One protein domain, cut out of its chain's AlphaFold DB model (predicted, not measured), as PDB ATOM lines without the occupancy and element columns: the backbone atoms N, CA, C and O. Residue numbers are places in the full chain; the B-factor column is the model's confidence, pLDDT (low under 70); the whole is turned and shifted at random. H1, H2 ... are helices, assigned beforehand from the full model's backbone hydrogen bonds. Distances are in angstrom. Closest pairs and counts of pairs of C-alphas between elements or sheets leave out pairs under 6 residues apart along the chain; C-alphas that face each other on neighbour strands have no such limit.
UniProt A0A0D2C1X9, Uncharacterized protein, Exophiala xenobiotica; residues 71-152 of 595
ATOM      1  N   HIS A  71      49.678  27.029  49.894       84.81
ATOM      2  CA  HIS A  71      50.761  27.130  48.909       84.81
ATOM      3  C   HIS A  71      50.374  26.565  47.539       84.81
ATOM      4  O   HIS A  71      50.698  27.172  46.523       84.81
ATOM      5  N   GLN A  72      49.641  25.446  47.498       86.00
ATOM      6  CA  GLN A  72      49.123  24.879  46.244       86.00
ATOM      7  C   GLN A  72      48.114  25.807  45.554       86.00
ATOM      8  O   GLN A  72      47.925  25.723  44.345       86.00
ATOM      9  N   LEU A  73      47.501  26.723  46.306       81.88
ATOM     10  CA  LEU A  73      46.624  27.775  45.794       81.88
ATOM     11  C   LEU A  73      47.360  29.094  45.504       81.88
ATOM     12  O   LEU A  73      46.714  30.095  45.193       81.88
ATOM     13  N   GLY A  74      48.691  29.125  45.637       85.06
ATOM     14  CA  GLY A  74      49.507  30.321  45.417       85.06
ATOM     15  C   GLY A  74      49.378  31.392  46.506       85.06
ATOM     16  O   GLY A  74      49.643  32.563  46.243       85.06
ATOM     17  N   ILE A  75      48.953  31.030  47.720       81.62
ATOM     18  CA  ILE A  75      48.808  31.960  48.848       81.62
ATOM     19  C   ILE A  75      50.100  31.938  49.684       81.62
ATOM     20  O   ILE A  75      50.429  30.896  50.252       81.62
ATOM     21  N   PRO A  76      50.842  33.056  49.789       83.56
ATOM     22  CA  PRO A  76      52.086  33.112  50.561       83.56
ATOM     23  C   PRO A  76      51.830  33.187  52.078       83.56
ATOM     24  O   PRO A  76      50.795  33.696  52.508       83.56
ATOM     25  N   ASP A  77      52.797  32.777  52.904       82.88
ATOM     26  CA  ASP A  77      52.647  32.636  54.369       82.88
ATOM     27  C   ASP A  77      52.111  33.876  55.086       82.88
ATOM     28  O   ASP A  77      51.202  33.798  55.914       82.88
ATOM     29  N   HIS A  78      52.606  35.055  54.711       81.62
ATOM     30  CA  HIS A  78      52.165  36.321  55.301       81.62
ATOM     31  C   HIS A  78      50.684  36.653  55.012       81.62
ATOM     32  O   HIS A  78      50.097  37.495  55.690       81.62
ATOM     33  N   ARG A  79      50.079  36.029  53.991       78.88
ATOM     34  CA  ARG A  79      48.648  36.126  53.640       78.88
ATOM     35  C   ARG A  79      47.842  35.023  54.331       78.88
ATOM     36  O   ARG A  79      46.721  35.268  54.768       78.88
ATOM     37  N   ILE A  80      48.432  33.839  54.522       79.94
ATOM     38  CA  ILE A  80      47.842  32.757  55.332       79.94
ATOM     39  C   ILE A  80      47.585  33.250  56.757       79.94
ATOM     40  O   ILE A  80      46.472  33.118  57.259       79.94
ATOM     41  N   GLN A  81      48.572  33.912  57.367       77.31
ATOM     42  CA  GLN A  81      48.450  34.508  58.703       77.31
ATOM     43  C   GLN A  81      47.364  35.596  58.789       77.31
ATOM     44  O   GLN A  81      46.835  35.856  59.864       77.31
ATOM     45  N   LYS A  82      47.003  36.213  57.656       76.31
ATOM     46  CA  LYS A  82      45.913  37.197  57.540       76.31
ATOM     47  C   LYS A  82      44.549  36.561  57.239       76.31
ATOM     48  O   LYS A  82      43.569  37.280  57.072       76.31
ATOM     49  N   GLY A  83      44.479  35.231  57.162       77.75
ATOM     50  CA  GLY A  83      43.247  34.488  56.912       77.75
ATOM     51  C   GLY A  83      42.858  34.371  55.436       77.75
ATOM     52  O   GLY A  83      41.760  33.910  55.145       77.75
ATOM     53  N   ASP A  84      43.730  34.721  54.486       80.06
ATOM     54  CA  ASP A  84      43.397  34.718  53.048       80.06
ATOM     55  C   ASP A  84      43.180  33.318  52.445       80.06
ATOM     56  O   ASP A  84      42.719  33.189  51.311       80.06
ATOM     57  N   PHE A  85      43.483  32.260  53.199       84.19
ATOM     58  CA  PHE A  85      43.128  30.884  52.848       84.19
ATOM     59  C   PHE A  85      41.640  30.578  53.091       84.19
ATOM     60  O   PHE A  85      41.044  29.747  52.407       84.19
ATOM     61  N   ARG A  86      41.002  31.284  54.028       84.44
ATOM     62  CA  ARG A  86      39.617  31.045  54.450       84.44
ATOM     63  C   ARG A  86      38.578  31.251  53.335       84.44
ATOM     64  O   ARG A  86      37.715  30.386  53.202       84.44
ATOM     65  N   PRO A  87      38.679  32.267  52.455       87.75
ATOM     66  CA  PRO A  87      37.794  32.398  51.297       87.75
ATOM     67  C   PRO A  87      37.809  31.173  50.373       87.75
ATOM     68  O   PRO A  87      36.768  30.829  49.814       87.75
ATOM     69  N   HIS A  88      38.955  30.484  50.240       87.44
ATOM     70  CA  HIS A  88      39.006  29.207  49.527       87.44
ATOM     71  C   HIS A  88      38.179  28.150  50.248       87.44
ATOM     72  O   HIS A  88      37.301  27.556  49.637       87.44
ATOM     73  N   VAL A  89      38.427  27.931  51.542       85.44
ATOM     74  CA  VAL A  89      37.701  26.935  52.353       85.44
ATOM     75  C   VAL A  89      36.188  27.146  52.281       85.44
ATOM     76  O   VAL A  89      35.428  26.185  52.108       85.44
ATOM     77  N   ILE A  90      35.766  28.411  52.333       85.81
ATOM     78  CA  ILE A  90      34.376  28.817  52.167       85.81
ATOM     79  C   ILE A  90      33.900  28.379  50.790       85.81
ATOM     80  O   ILE A  90      33.111  27.448  50.720       85.81
ATOM     81  N   LEU A  91      34.422  28.956  49.707       87.88
ATOM     82  CA  LEU A  91      33.882  28.796  48.352       87.88
ATOM     83  C   LEU A  91      34.312  27.503  47.634       87.88
ATOM     84  O   LEU A  91      33.964  27.317  46.469       87.88
ATOM     85  N   CYS A  92      35.068  26.618  48.279       86.19
ATOM     86  CA  CYS A  92      35.550  25.374  47.688       86.19
ATOM     87  C   CYS A  92      34.394  24.419  47.351       86.19
ATOM     88  O   CYS A  92      33.484  24.207  48.159       86.19
ATOM     89  N   ARG A  93      34.466  23.827  46.154       82.50
ATOM     90  CA  ARG A  93      33.502  22.862  45.606       82.50
ATOM     91  C   ARG A  93      33.811  21.407  45.971       82.50
ATOM     92  O   ARG A  93      32.982  20.548  45.707       82.50
ATOM     93  N   GLY A  94      34.957  21.138  46.594       85.88
ATOM     94  CA  GLY A  94      35.371  19.796  47.002       85.88
ATOM     95  C   GLY A  94      36.184  19.056  45.945       85.88
ATOM     96  O   GLY A  94      36.932  19.681  45.190       85.88
ATOM     97  N   ILE A  95      36.065  17.731  45.944       86.19
ATOM     98  CA  ILE A  95      36.746  16.799  45.037       86.19
ATOM     99  C   ILE A  95      35.688  16.152  44.138       86.19
ATOM    100  O   ILE A  95      34.585  15.871  44.605       86.19
ATOM    101  N   GLY A  96      35.999  15.972  42.857       77.19
ATOM    102  CA  GLY A  96      35.153  15.271  41.900       77.19
ATOM    103  C   GLY A  96      35.252  13.752  42.033       77.19
ATOM    104  O   GLY A  96      36.093  13.224  42.758       77.19
ATOM    105  N   ASP A  97      34.412  13.038  41.285       73.12
ATOM    106  CA  ASP A  97      34.409  11.565  41.256       73.12
ATOM    107  C   ASP A  97      35.730  10.976  40.722       73.12
ATOM    108  O   ASP A  97      36.065   9.822  40.977       73.12
ATOM    109  N   ASP A  98      36.500  11.787  39.999       82.12
ATOM    110  CA  ASP A  98      37.827  11.482  39.471       82.12
ATOM    111  C   ASP A  98      38.964  11.713  40.485       82.12
ATOM    112  O   ASP A  98      40.134  11.508  40.162       82.12
ATOM    113  N   GLY A  99      38.644  12.151  41.707       82.25
ATOM    114  CA  GLY A  99      39.628  12.466  42.739       82.25
ATOM    115  C   GLY A  99      40.295  13.837  42.577       82.25
ATOM    116  O   GLY A  99      41.163  14.179  43.385       82.25
ATOM    117  N   ASN A 100      39.889  14.653  41.594       85.12
ATOM    118  CA  ASN A 100      40.479  15.970  41.352       85.12
ATOM    119  C   ASN A 100      39.725  17.100  42.077       85.12
ATOM    120  O   ASN A 100      38.496  17.077  42.168       85.12
ATOM    121  N   PRO A 101      40.418  18.145  42.571       84.75
ATOM    122  CA  PRO A 101      39.770  19.328  43.131       84.75
ATOM    123  C   PRO A 101      38.859  20.035  42.118       84.75
ATOM    124  O   PRO A 101      39.314  20.487  41.071       84.75
ATOM    125  N   LEU A 102      37.594  20.253  42.481       81.00
ATOM    126  CA  LEU A 102      36.609  20.983  41.665       81.00
ATOM    127  C   LEU A 102      36.800  22.511  41.690       81.00
ATOM    128  O   LEU A 102      36.009  23.255  41.105       81.00
ATOM    129  N   GLY A 103      37.816  22.997  42.403       84.62
ATOM    130  CA  GLY A 103      38.116  24.419  42.541       84.62
ATOM    131  C   GLY A 103      37.130  25.172  43.440       84.62
ATOM    132  O   GLY A 103      36.543  24.618  44.372       84.62
ATOM    133  N   MET A 104      36.990  26.473  43.195       87.06
ATOM    134  CA  MET A 104      36.075  27.361  43.918       87.06
ATOM    135  C   MET A 104      34.809  27.631  43.099       87.06
ATOM    136  O   MET A 104      34.743  27.328  41.910       87.06
ATOM    137  N   GLN A 105      33.797  28.229  43.728       82.81
ATOM    138  CA  GLN A 105      32.674  28.822  43.004       82.81
ATOM    139  C   GLN A 105      33.185  29.823  41.955       82.81
ATOM    140  O   GLN A 105      33.993  30.701  42.256       82.81
ATOM    141  N   GLU A 106      32.705  29.686  40.721       81.75
ATOM    142  CA  GLU A 106      33.043  30.581  39.601       81.75
ATOM    143  C   GLU A 106      32.056  31.746  39.465       81.75
ATOM    144  O   GLU A 106      32.291  32.693  38.709       81.75
ATOM    145  N   ILE A 107      30.943  31.665  40.196       84.69
ATOM    146  CA  ILE A 107      29.836  32.608  40.140       84.69
ATOM    147  C   ILE A 107      29.586  33.176  41.538       84.69
ATOM    148  O   ILE A 107      29.598  32.440  42.525       84.69
ATOM    149  N   CYS A 108      29.341  34.485  41.619       86.00
ATOM    150  CA  CYS A 108      28.935  35.142  42.851       86.00
ATOM    151  C   CYS A 108      27.592  34.574  43.308       86.00
ATOM    152  O   CYS A 108      26.640  34.502  42.533       86.00
ATOM    153  N   LEU A 109      27.508  34.201  44.581       80.88
ATOM    154  CA  LEU A 109      26.299  33.627  45.171       80.88
ATOM    155  C   LEU A 109      25.211  34.680  45.463       80.88
ATOM    156  O   LEU A 109      24.104  34.314  45.845       80.88
ATOM    157  N   VAL A 110      25.489  35.973  45.279       79.44
ATOM    158  CA  VAL A 110      24.484  37.043  45.386       79.44
ATOM    159  C   VAL A 110      23.642  37.075  44.106       79.44
ATOM    160  O   VAL A 110      24.163  37.315  43.015       79.44
ATOM    161  N   THR A 111      22.340  36.803  44.234       68.31
ATOM    162  CA  THR A 111      21.411  36.545  43.118       68.31
ATOM    163  C   THR A 111      21.274  37.708  42.135       68.31
ATOM    164  O   THR A 111      21.103  37.483  40.938       68.31
ATOM    165  N   ASP A 112      21.413  38.945  42.592       71.88
ATOM    166  CA  ASP A 112      21.285  40.182  41.814       71.88
ATOM    167  C   ASP A 112      22.641  40.825  41.462       71.88
ATOM    168  O   ASP A 112      22.702  41.933  40.929       71.88
ATOM    169  N   CYS A 113      23.757  40.121  41.687       82.50
ATOM    170  CA  CYS A 113      25.072  40.646  41.340       82.50
ATOM    171  C   CYS A 113      25.215  40.843  39.822       82.50
ATOM    172  O   CYS A 113      25.150  39.890  39.048       82.50
ATOM    173  N   THR A 114      25.489  42.073  39.383       75.69
ATOM    174  CA  THR A 114      25.723  42.409  37.963       75.69
ATOM    175  C   THR A 114      27.075  41.914  37.444       75.69
ATOM    176  O   THR A 114      27.262  41.744  36.242       75.69
ATOM    177  N   ARG A 115      28.026  41.630  38.341       78.38
ATOM    178  CA  ARG A 115      29.360  41.092  38.024       78.38
ATOM    179  C   ARG A 115      29.474  39.652  38.502       78.38
ATOM    180  O   ARG A 115      30.313  39.327  39.334       78.38
ATOM    181  N   ARG A 116      28.607  38.792  37.960       74.88
ATOM    182  CA  ARG A 116      28.450  37.401  38.406       74.88
ATOM    183  C   ARG A 116      29.726  36.563  38.350       74.88
ATOM    184  O   ARG A 116      29.799  35.608  39.100       74.88
ATOM    185  N   LYS A 117      30.708  36.880  37.501       79.00
ATOM    186  CA  LYS A 117      31.952  36.106  37.363       79.00
ATOM    187  C   LYS A 117      33.173  36.970  37.655       79.00
ATOM    188  O   LYS A 117      33.254  38.109  37.196       79.00
ATOM    189  N   THR A 118      34.152  36.407  38.353       72.12
ATOM    190  CA  THR A 118      35.490  36.996  38.486       72.12
ATOM    191  C   THR A 118      36.387  36.492  37.360       72.12
ATOM    192  O   THR A 118      36.418  35.290  37.111       72.12
ATOM    193  N   GLN A 119      37.156  37.376  36.712       68.88
ATOM    194  CA  GLN A 119      38.113  36.987  35.657       68.88
ATOM    195  C   GLN A 119      39.171  35.983  36.150       68.88
ATOM    196  O   GLN A 119      39.660  35.175  35.370       68.88
ATOM    197  N   THR A 120      39.491  36.007  37.447       75.56
ATOM    198  CA  THR A 120      40.344  35.024  38.117       75.56
ATOM    199  C   THR A 120      39.659  34.567  39.408       75.56
ATOM    200  O   THR A 120      39.458  35.364  40.322       75.56
ATOM    201  N   ALA A 121      39.268  33.290  39.498       76.94
ATOM    202  CA  ALA A 121      38.563  32.720  40.659       76.94
ATOM    203  C   ALA A 121      39.515  32.441  41.841       76.94
ATOM    204  O   ALA A 121      39.575  31.336  42.375       76.94
ATOM    205  N   THR A 122      40.301  33.446  42.231       85.50
ATOM    206  CA  THR A 122      41.241  33.351  43.354       85.50
ATOM    207  C   THR A 122      40.573  33.773  44.668       85.50
ATOM    208  O   THR A 122      39.647  34.592  44.655       85.50
ATOM    209  N   PRO A 123      41.061  33.295  45.828       85.62
ATOM    210  CA  PRO A 123      40.563  33.718  47.142       85.62
ATOM    211  C   PRO A 123      40.559  35.240  47.338       85.62
ATOM    212  O   PRO A 123      39.590  35.809  47.846       85.62
ATOM    213  N   ALA A 124      41.612  35.921  46.875       85.25
ATOM    214  CA  ALA A 124      41.738  37.372  46.975       85.25
ATOM    215  C   ALA A 124      40.731  38.112  46.080       85.25
ATOM    216  O   ALA A 124      40.099  39.068  46.535       85.25
ATOM    217  N   ALA A 125      40.541  37.652  44.838       87.56
ATOM    218  CA  ALA A 125      39.579  38.246  43.910       87.56
ATOM    219  C   ALA A 125      38.143  38.127  44.437       87.56
ATOM    220  O   ALA A 125      37.404  39.111  44.425       87.56
ATOM    221  N   TRP A 126      37.770  36.963  44.977       89.69
ATOM    222  CA  TRP A 126      36.458  36.773  45.592       89.69
ATOM    223  C   TRP A 126      36.266  37.621  46.847       89.69
ATOM    224  O   TRP A 126      35.239  38.281  46.979       89.69
ATOM    225  N   THR A 127      37.263  37.687  47.728       88.62
ATOM    226  CA  THR A 127      37.205  38.545  48.924       88.62
ATOM    227  C   THR A 127      36.968  40.004  48.549       88.62
ATOM    228  O   THR A 127      36.094  40.667  49.105       88.62
ATOM    229  N   GLN A 128      37.707  40.499  47.557       89.44
ATOM    230  CA  GLN A 128      37.560  41.864  47.075       89.44
ATOM    231  C   GLN A 128      36.207  42.093  46.390       89.44
ATOM    232  O   GLN A 128      35.617  43.159  46.570       89.44
ATOM    233  N   HIS A 129      35.717  41.118  45.624       91.56
ATOM    234  CA  HIS A 129      34.412  41.177  44.975       91.56
ATOM    235  C   HIS A 129      33.276  41.288  46.000       91.56
ATOM    236  O   HIS A 129      32.528  42.261  45.963       91.56
ATOM    237  N   TYR A 130      33.190  40.356  46.953       90.62
ATOM    238  CA  TYR A 130      32.141  40.353  47.978       90.62
ATOM    239  C   TYR A 130      32.165  41.616  48.843       90.62
ATOM    240  O   TYR A 130      31.111  42.197  49.112       90.62
ATOM    241  N   TRP A 131      33.355  42.106  49.194       89.94
ATOM    242  CA  TRP A 131      33.483  43.351  49.941       89.94
ATOM    243  C   TRP A 131      33.021  44.565  49.128       89.94
ATOM    244  O   TRP A 131      32.173  45.330  49.574       89.94
ATOM    245  N   ARG A 132      33.540  44.752  47.908       89.69
ATOM    246  CA  ARG A 132      33.259  45.963  47.117       89.69
ATOM    247  C   ARG A 132      31.846  46.000  46.556       89.69
ATOM    248  O   ARG A 132      31.248  47.068  46.511       89.69
ATOM    249  N   SER A 133      31.350  44.863  46.083       86.75
ATOM    250  CA  SER A 133      30.059  44.787  45.400       86.75
ATOM    251  C   SER A 133      28.896  44.592  46.363       86.75
ATOM    252  O   SER A 133      27.785  44.984  46.021       86.75
ATOM    253  N   HIS A 134      29.138  44.021  47.548       86.00
ATOM    254  CA  HIS A 134      28.059  43.610  48.443       86.00
ATOM    255  C   HIS A 134      28.286  43.956  49.921       86.00
ATOM    256  O   HIS A 134      27.427  43.651  50.738       86.00
ATOM    257  N   GLN A 135      29.412  44.590  50.279       89.94
ATOM    258  CA  GLN A 135      29.776  44.906  51.671       89.94
ATOM    259  C   GLN A 135      29.842  43.671  52.585       89.94
ATOM    260  O   GLN A 135      29.615  43.758  53.789       89.94
ATOM    261  N   ILE A 136      30.188  42.513  52.017       88.44
ATOM    262  CA  ILE A 136      30.267  41.240  52.737       88.44
ATOM    263  C   ILE A 136      31.721  40.850  52.954       88.44
ATOM    264  O   ILE A 136      32.513  40.773  52.010       88.44
ATOM    265  N   LYS A 137      32.070  40.541  54.202       90.25
ATOM    266  CA  LYS A 137      33.365  39.966  54.558       90.25
ATOM    267  C   LYS A 137      33.240  38.449  54.568       90.25
ATOM    268  O   LYS A 137      32.640  37.876  55.467       90.25
ATOM    269  N   LEU A 138      33.831  37.785  53.576       86.31
ATOM    270  CA  LEU A 138      33.773  36.320  53.481       86.31
ATOM    271  C   LEU A 138      34.286  35.626  54.750       86.31
ATOM    272  O   LEU A 138      33.720  34.624  55.160       86.31
ATOM    273  N   ASN A 139      35.307  36.183  55.401       84.25
ATOM    274  CA  ASN A 139      35.910  35.591  56.597       84.25
ATOM    275  C   ASN A 139      34.960  35.489  57.802       84.25
ATOM    276  O   ASN A 139      35.247  34.701  58.703       84.25
ATOM    277  N   ASP A 140      33.845  36.224  57.796       84.25
ATOM    278  CA  ASP A 140      32.820  36.156  58.844       84.25
ATOM    279  C   ASP A 140      32.010  34.846  58.763       84.25
ATOM    280  O   ASP A 140      31.293  34.495  59.696       84.25
ATOM    281  N   PHE A 141      32.153  34.083  57.673       80.88
ATOM    282  CA  PHE A 141      31.450  32.824  57.452       80.88
ATOM    283  C   PHE A 141      32.391  31.621  57.635       80.88
ATOM    284  O   PHE A 141      33.554  31.660  57.214       80.88
ATOM    285  N   PRO A 142      31.928  30.531  58.270       72.94
ATOM    286  CA  PRO A 142      32.727  29.318  58.436       72.94
ATOM    287  C   PRO A 142      32.837  28.494  57.141       72.94
ATOM    288  O   PRO A 142      33.876  27.887  56.892       72.94
ATOM    289  N   ASP A 143      31.809  28.496  56.287       74.75
ATOM    290  CA  ASP A 143      31.775  27.731  55.039       74.75
ATOM    291  C   ASP A 143      30.805  28.327  53.988       74.75
ATOM    292  O   ASP A 143      30.113  29.320  54.233       74.75
ATOM    293  N   VAL A 144      30.758  27.735  52.778       76.56
ATOM    294  CA  VAL A 144      29.798  28.133  51.722       76.56
ATOM    295  C   VAL A 144      28.347  27.994  52.164       76.56
ATOM    296  O   VAL A 144      27.501  28.694  51.619       76.56
ATOM    297  N   LYS A 145      28.040  27.082  53.092       67.81
ATOM    298  CA  LYS A 145      26.671  26.814  53.523       67.81
ATOM    299  C   LYS A 145      26.173  27.999  54.338       67.81
ATOM    300  O   LYS A 145      25.206  28.614  53.914       67.81
ATOM    301  N   SER A 146      26.904  28.426  55.365       71.19
ATOM    302  CA  SER A 146      26.569  29.626  56.142       71.19
ATOM    303  C   SER A 146      26.559  30.898  55.296       71.19
ATOM    304  O   SER A 146      25.706  31.761  55.484       71.19
ATOM    305  N   LEU A 147      27.469  31.017  54.321       79.06
ATOM    306  CA  LEU A 147      27.422  32.130  53.371       79.06
ATOM    307  C   LEU A 147      26.147  32.074  52.516       79.06
ATOM    308  O   LEU A 147      25.477  33.086  52.358       79.06
ATOM    309  N   ARG A 148      25.774  30.910  51.971       71.00
ATOM    310  CA  ARG A 148      24.518  30.753  51.216       71.00
ATOM    311  C   ARG A 148      23.299  31.035  52.085       71.00
ATOM    312  O   ARG A 148      22.412  31.726  51.617       71.00
ATOM    313  N   GLU A 149      23.272  30.566  53.326       64.94
ATOM    314  CA  GLU A 149      22.192  30.838  54.283       64.94
ATOM    315  C   GLU A 149      22.052  32.340  54.570       64.94
ATOM    316  O   GLU A 149      20.942  32.842  54.687       64.94
ATOM    317  N   PHE A 150      23.158  33.085  54.615       76.88
ATOM    318  CA  PHE A 150      23.126  34.536  54.786       76.88
ATOM    319  C   PHE A 150      22.662  35.289  53.530       76.88
ATOM    320  O   PHE A 150      21.892  36.241  53.629       76.88
ATOM    321  N   LEU A 151      23.124  34.882  52.344       73.62
ATOM    322  CA  LEU A 151      22.821  35.575  51.079       73.62
ATOM    323  C   LEU A 151      21.478  35.183  50.477       73.62
ATOM    324  O   LEU A 151      20.869  35.950  49.738       73.62
ATOM    325  N   GLN A 152      21.076  33.950  50.737       67.25
ATOM    326  CA  GLN A 152      19.887  33.304  50.222       67.25
ATOM    327  C   GLN A 152      19.213  32.598  51.404       67.25
ATOM    328  O   GLN A 152      19.100  31.370  51.399       67.25
TER     329      GLN A 152
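AT A GLANCE: This is residues 71 to 152 of the 595 residues of an uncharacterized protein of Exophiala xenobiotica (UniProt A0A0D2C1X9). Little regular structure: a mostly loop-built body in which the longest helix, H3, stands nearly square to short H2, while H4 runs nearly alongside H3's direction but apart from it. H1 lies apart near the first residues, and residues 92 to 122 form a long loop. The printed part has 82 residues, with four named helices, H1 to H4 in order, no named strand, class all helix, under half in named elements. It is compact, radius of gyration of the C-alphas 12.6 A, spanning 33 by 32 by 24 A.

HOW THE PARTS SIT: H3, residues 123 to 134, touches H2, residues 86 to 91, with residues 123 to 127 alone; the closest C-alphas, of Pro 87 and Pro 123, are 5.2 A apart. Their lines are only just about perpendicular, at 73 degrees. H2 and H4, residues 144 to 151, only just touch, with 3 pairs of C-alphas within 8 A, the closest those of Ile 90 and Val 144 at 4.7 A, about perpendicular at 77 degrees. H3 and H4 are apart. H1, residues 77 to 80, touches no helix. Every O i to N i+4 pair is within hydrogen-bond range in H2, H3 and H4; H1 is too short for one.

IN THESE COORDINATES: H3 is 16.0 A long from C-alpha 123 at (40.563, 33.718, 47.142), H4 10.2 A, H2 8.7 A and H1 4.9 A, from C-alpha 77 at (52.647, 32.636, 54.369). H4 ends at C-alpha 151 at (22.821, 35.575, 51.079).

THE WHOLE: The two C-alphas farthest apart, of Asp 98 and Gln 135, are 36.5 A apart. The printed part has no cut. The link H2 to H3 is long, 31 residues. Residues 111, 119, 145, 149 and 152 have pLDDT under 70.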